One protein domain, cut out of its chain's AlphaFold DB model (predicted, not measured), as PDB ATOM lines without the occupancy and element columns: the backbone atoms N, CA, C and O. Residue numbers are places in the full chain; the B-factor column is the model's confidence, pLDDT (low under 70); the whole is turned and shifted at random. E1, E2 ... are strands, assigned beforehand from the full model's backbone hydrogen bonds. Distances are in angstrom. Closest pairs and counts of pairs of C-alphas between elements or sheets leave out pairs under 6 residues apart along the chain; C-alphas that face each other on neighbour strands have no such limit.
ATOM      1  N   ARG A  26    -153.713  13.798 -10.398       93.12
ATOM      2  CA  ARG A  26    -155.148  14.074 -10.350       93.12
ATOM      3  C   ARG A  26    -155.420  15.204  -9.367       93.12
ATOM      4  O   ARG A  26    -154.735  15.322  -8.354       93.12
ATOM      5  N   THR A  27    -156.456  15.985  -9.640       93.56
ATOM      6  CA  THR A  27    -156.895  17.092  -8.782       93.56
ATOM      7  C   THR A  27    -158.320  16.847  -8.310       93.56
ATOM      8  O   THR A  27    -159.155  16.376  -9.080       93.56
ATOM      9  N   CYS A  28    -158.589  17.125  -7.035       93.94
ATOM     10  CA  CYS A  28    -159.894  16.906  -6.432       93.94
ATOM     11  C   CYS A  28    -160.832  17.973  -6.972       93.94
ATOM     12  O   CYS A  28    -160.606  19.159  -6.730       93.94
ATOM     13  N   GLU A  29    -161.910  17.569  -7.631       92.19
ATOM     14  CA  GLU A  29    -162.844  18.510  -8.264       92.19
ATOM     15  C   GLU A  29    -163.594  19.370  -7.241       92.19
ATOM     16  O   GLU A  29    -164.150  20.416  -7.566       92.19
ATOM     17  N   ARG A  30    -163.595  18.940  -5.975       93.38
ATOM     18  CA  ARG A  30    -164.276  19.629  -4.877       93.38
ATOM     19  C   ARG A  30    -163.383  20.591  -4.107       93.38
ATOM     20  O   ARG A  30    -163.810  21.697  -3.801       93.38
ATOM     21  N   CYS A  31    -162.182  20.157  -3.724       95.56
ATOM     22  CA  CYS A  31    -161.317  20.922  -2.816       95.56
ATOM     23  C   CYS A  31    -159.968  21.324  -3.412       95.56
ATOM     24  O   CYS A  31    -159.172  21.938  -2.711       95.56
ATOM     25  N   GLY A  32    -159.685  20.961  -4.665       94.31
ATOM     26  CA  GLY A  32    -158.449  21.339  -5.346       94.31
ATOM     27  C   GLY A  32    -157.187  20.618  -4.863       94.31
ATOM     28  O   GLY A  32    -156.111  20.892  -5.380       94.31
ATOM     29  N   ARG A  33    -157.285  19.681  -3.904       96.06
ATOM     30  CA  ARG A  33    -156.137  18.856  -3.499       96.06
ATOM     31  C   ARG A  33    -155.557  18.135  -4.711       96.06
ATOM     32  O   ARG A  33    -156.306  17.467  -5.421       96.06
ATOM     33  N   THR A  34    -154.243  18.215  -4.883       95.69
ATOM     34  CA  THR A  34    -153.528  17.509  -5.947       95.69
ATOM     35  C   THR A  34    -152.859  16.265  -5.377       95.69
ATOM     36  O   THR A  34    -152.181  16.325  -4.353       95.69
ATOM     37  N   ASP A  35    -153.063  15.130  -6.038       95.50
ATOM     38  CA  ASP A  35    -152.400  13.872  -5.719       95.50
ATOM     39  C   ASP A  35    -151.549  13.436  -6.921       95.50
ATOM     40  O   ASP A  35    -151.991  13.480  -8.071       95.50
ATOM     41  N   VAL A  36    -150.359  12.912  -6.647       96.12
ATOM     42  CA  VAL A  36    -149.412  12.401  -7.644       96.12
ATOM     43  C   VAL A  36    -149.112  10.928  -7.397       96.12
ATOM     44  O   VAL A  36    -148.890  10.493  -6.261       96.12
ATOM     45  N   TRP A  37    -149.091  10.133  -8.464       95.44
ATOM     46  CA  TRP A  37    -148.726   8.724  -8.383       95.44
ATOM     47  C   TRP A  37    -147.222   8.587  -8.126       95.44
ATOM     48  O   TRP A  37    -146.396   9.129  -8.865       95.44
ATOM     49  N   ARG A  38    -146.850   7.842  -7.082       96.38
ATOM     50  CA  ARG A  38    -145.456   7.491  -6.775       96.38
ATOM     51  C   ARG A  38    -145.236   6.003  -7.049       96.38
ATOM     52  O   ARG A  38    -145.662   5.179  -6.230       96.38
ATOM     53  N   PRO A  39    -144.590   5.625  -8.168       93.88
ATOM     54  CA  PRO A  39    -144.449   4.222  -8.553       93.88
ATOM     55  C   PRO A  39    -143.620   3.413  -7.550       93.88
ATOM     56  O   PRO A  39    -143.914   2.239  -7.330       93.88
ATOM     57  N   GLU A  40    -142.659   4.041  -6.869       96.69
ATOM     58  CA  GLU A  40    -141.815   3.405  -5.850       96.69
ATOM     59  C   GLU A  40    -142.637   2.962  -4.637       96.69
ATOM     60  O   GLU A  40    -142.370   1.926  -4.032       96.69
ATOM     61  N   ARG A  41    -143.660   3.748  -4.286       95.38
ATOM     62  CA  ARG A  41    -144.563   3.482  -3.156       95.38
ATOM     63  C   ARG A  41    -145.827   2.743  -3.579       95.38
ATOM     64  O   ARG A  41    -146.597   2.341  -2.712       95.38
ATOM     65  N   LYS A  42    -146.046   2.599  -4.892       94.50
ATOM     66  CA  LYS A  42    -147.287   2.099  -5.497       94.50
ATOM     67  C   LYS A  42    -148.523   2.760  -4.881       94.50
ATOM     68  O   LYS A  42    -149.503   2.086  -4.571       94.50
ATOM     69  N   ASN A  43    -148.446   4.071  -4.651       96.00
ATOM     70  CA  ASN A  43    -149.507   4.818  -3.991       96.00
ATOM     71  C   ASN A  43    -149.586   6.265  -4.495       96.00
ATOM     72  O   ASN A  43    -148.607   6.815  -5.006       96.00
ATOM     73  N   TRP A  44    -150.751   6.876  -4.300       95.25
ATOM     74  CA  TRP A  44    -150.972   8.307  -4.471       95.25
ATOM     75  C   TRP A  44    -150.457   9.061  -3.247       95.25
ATOM     76  O   TRP A  44    -150.706   8.652  -2.112       95.25
ATOM     77  N   ILE A  45    -149.735  10.155  -3.476       96.19
ATOM     78  CA  ILE A  45    -149.228  11.049  -2.432       96.19
ATOM     79  C   ILE A  45    -149.752  12.451  -2.717       96.19
ATOM     80  O   ILE A  45    -149.783  12.863  -3.871       96.19
ATOM     81  N   VAL A  46    -150.152  13.168  -1.670       95.44
ATOM     82  CA  VAL A  46    -150.547  14.575  -1.777       95.44
ATOM     83  C   VAL A  46    -149.351  15.401  -2.245       95.44
ATOM     84  O   VAL A  46    -148.270  15.308  -1.658       95.44
ATOM     85  N   ASP A  47    -149.555  16.209  -3.279       94.62
ATOM     86  CA  ASP A  47    -148.587  17.193  -3.744       94.62
ATOM     87  C   ASP A  47    -148.963  18.582  -3.214       94.62
ATOM     88  O   ASP A  47    -149.950  19.185  -3.632       94.62
ATOM     89  N   GLY A  48    -148.199  19.075  -2.240       92.75
ATOM     90  CA  GLY A  48    -148.456  20.368  -1.606       92.75
ATOM     91  C   GLY A  48    -149.561  20.321  -0.547       92.75
ATOM     92  O   GLY A  48    -149.378  19.723   0.515       92.75
ATOM     93  N   ASP A  49    -150.670  21.022  -0.796       91.50
ATOM     94  CA  ASP A  49    -151.750  21.218   0.180       91.50
ATOM     95  C   ASP A  49    -152.589  19.940   0.360       91.50
ATOM     96  O   ASP A  49    -153.063  19.344  -0.605       91.50
ATOM     97  N   VAL A  50    -152.821  19.547   1.616       92.69
ATOM     98  CA  VAL A  50    -153.674  18.408   2.002       92.69
ATOM     99  C   VAL A  50    -155.159  18.637   1.720       92.69
ATOM    100  O   VAL A  50    -155.949  17.687   1.790       92.69
ATOM    101  N   GLY A  51    -155.541  19.862   1.360       93.06
ATOM    102  CA  GLY A  51    -156.907  20.260   1.072       93.06
ATOM    103  C   GLY A  51    -157.776  20.265   2.327       93.06
ATOM    104  O   GLY A  51    -157.304  20.376   3.457       93.06
ATOM    105  N   ASN A  52    -159.090  20.143   2.140       94.06
ATOM    106  CA  ASN A  52    -160.030  20.161   3.257       94.06
ATOM    107  C   ASN A  52    -160.145  18.766   3.919       94.06
ATOM    108  O   ASN A  52    -160.574  17.830   3.240       94.06
ATOM    109  N   PRO A  53    -159.858  18.620   5.232       90.12
ATOM    110  CA  PRO A  53    -159.934  17.337   5.943       90.12
ATOM    111  C   PRO A  53    -161.350  16.744   6.024       90.12
ATOM    112  O   PRO A  53    -161.496  15.546   6.250       90.12
ATOM    113  N   TYR A  54    -162.391  17.556   5.826       94.00
ATOM    114  CA  TYR A  54    -163.791  17.119   5.792       94.00
ATOM    115  C   TYR A  54    -164.317  16.899   4.366       94.00
ATOM    116  O   TYR A  54    -165.511  16.675   4.167       94.00
ATOM    117  N   CYS A  55    -163.451  16.980   3.354       93.88
ATOM    118  CA  CYS A  55    -163.825  16.688   1.980       93.88
ATOM    119  C   CYS A  55    -163.862  15.175   1.745       93.88
ATOM    120  O   CYS A  55    -162.862  14.482   1.914       93.88
ATOM    121  N   ILE A  56    -164.987  14.669   1.242       91.69
ATOM    122  CA  ILE A  56    -164.981  13.401   0.507       91.69
ATOM    123  C   ILE A  56    -164.385  13.730  -0.856       91.69
ATOM    124  O   ILE A  56    -165.025  14.402  -1.666       91.69
ATOM    125  N   HIS A  57    -163.115  13.381  -1.047       91.31
ATOM    126  CA  HIS A  57    -162.399  13.701  -2.275       91.31
ATOM    127  C   HIS A  57    -163.040  12.990  -3.459       91.31
ATOM    128  O   HIS A  57    -163.198  11.770  -3.433       91.31
ATOM    129  N   ASP A  58    -163.376  13.780  -4.471       91.19
ATOM    130  CA  ASP A  58    -163.896  13.306  -5.742       91.19
ATOM    131  C   ASP A  58    -162.874  13.648  -6.819       91.19
ATOM    132  O   ASP A  58    -162.352  14.766  -6.866       91.19
ATOM    133  N   TRP A  59    -162.544  12.654  -7.624       89.25
ATOM    134  CA  TRP A  59    -161.636  12.785  -8.759       89.25
ATOM    135  C   TRP A  59    -162.487  12.700 -10.015       89.25
ATOM    136  O   TRP A  59    -163.624  12.259  -9.908       89.25
ATOM    137  N   ASP A  60    -161.950  13.069 -11.178       82.75
ATOM    138  CA  ASP A  60    -162.676  13.014 -12.454       82.75
ATOM    139  C   ASP A  60    -163.091  11.569 -12.822       82.75
ATOM    140  O   ASP A  60    -162.452  10.870 -13.606       82.75
ATOM    141  N   ILE A  61    -164.129  11.070 -12.153       69.25
ATOM    142  CA  ILE A  61    -164.682   9.721 -12.258       69.25
ATOM    143  C   ILE A  61    -165.771   9.685 -13.329       69.25
ATOM    144  O   ILE A  61    -166.087   8.620 -13.857       69.25
ATOM    145  N   ASN A  62    -166.314  10.863 -13.656       66.56
ATOM    146  CA  ASN A  62    -167.424  11.055 -14.580       66.56
ATOM    147  C   ASN A  62    -166.997  11.673 -15.920       66.56
ATOM    148  O   ASN A  62    -167.819  11.731 -16.836       66.56
ATOM    149  N   GLY A  63    -165.770  12.176 -16.050       64.12
ATOM    150  CA  GLY A  63    -165.406  13.102 -17.110       64.12
ATOM    151  C   GLY A  63    -164.064  12.808 -17.766       64.12
ATOM    152  O   GLY A  63    -163.221  12.073 -17.271       64.12
ATOM    153  N   SER A  64    -163.982  13.356 -18.978       70.00
ATOM    154  CA  SER A  64    -162.855  13.674 -19.865       70.00
ATOM    155  C   SER A  64    -161.631  12.753 -19.981       70.00
ATOM    156  O   SER A  64    -161.130  12.572 -21.096       70.00
ATOM    157  N   TYR A  65    -161.128  12.180 -18.894       77.44
ATOM    158  CA  TYR A  65    -159.969  11.313 -18.892       77.44
ATOM    159  C   TYR A  65    -160.255   9.989 -19.614       77.44
ATOM    160  O   TYR A  65    -161.103   9.195 -19.207       77.44
ATOM    161  N   ASN A  66    -159.498   9.716 -20.678       81.00
ATOM    162  CA  ASN A  66    -159.545   8.445 -21.391       81.00
ATOM    163  C   ASN A  66    -158.229   7.683 -21.168       81.00
ATOM    164  O   ASN A  66    -157.192   8.131 -21.660       81.00
ATOM    165  N   PRO A  67    -158.242   6.533 -20.468       80.12
ATOM    166  CA  PRO A  67    -157.035   5.751 -20.229       80.12
ATOM    167  C   PRO A  67    -156.557   4.966 -21.459       80.12
ATOM    168  O   PRO A  67    -155.569   4.245 -21.369       80.12
ATOM    169  N   ILE A  68    -157.273   5.036 -22.582       84.38
ATOM    170  CA  ILE A  68    -156.909   4.355 -23.821       84.38
ATOM    171  C   ILE A  68    -156.174   5.347 -24.722       84.38
ATOM    172  O   ILE A  68    -156.735   6.359 -25.149       84.38
ATOM    173  N   GLU A  69    -154.920   5.033 -25.031       70.06
ATOM    174  CA  GLU A  69    -154.135   5.744 -26.042       70.06
ATOM    175  C   GLU A  69    -154.726   5.474 -27.443       70.06
ATOM    176  O   GLU A  69    -155.140   4.349 -27.735       70.06
ATOM    177  N   LYS A  70    -154.832   6.514 -28.285       62.16
ATOM    178  CA  LYS A  70    -155.360   6.409 -29.661       62.16
ATOM    179  C   LYS A  70    -154.362   5.776 -30.621       62.16
ATOM    180  O   LYS A  70    -153.158   6.083 -30.492       62.16
TER     181      LYS A  70
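This is residues 26 to 70 of the 70 residues of an uncharacterized protein of Halomarina oriensis (UniProt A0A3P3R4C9). What shape is this? There is little regular structure: one hairpin of two antiparallel strands, E1 then E2, with loops gathered at its open end and a tail, residues 62 to 70, that sticks out. How is it made up? The printed part has 45 residues, 10 of them in named strands, with no named helix; the class is all strand. It is loose, with a radius of gyration of the C-alphas of 12.0 A, and flat, spanning 37 by 28 by 14 A.

Where is E1? Residues 34 to 38, 12.9 A long, from C-alpha 34 at (-153.528, 17.509, -5.947). Where is E2? Residues 43 to 47, 12.4 A long, to C-alpha 47 at (-148.587, 17.193, -3.744).

What pairs before the hairpin? Residues 26 to 27 pair antiparallel with residues 34 to 35 of E1. How do E1 and E2 pair? They are antiparallel at 139 degrees, joined by a tight link; N 36 and O 45, 2.8 A apart, are within hydrogen-bond range.

How far does it reach? The farthest C-alphas, of Tyr 54 and Lys 70, are 38.0 A apart. Is it cut or uncertain? The printed part has no cut; residues 61 to 63 and 70 have pLDDT under 70.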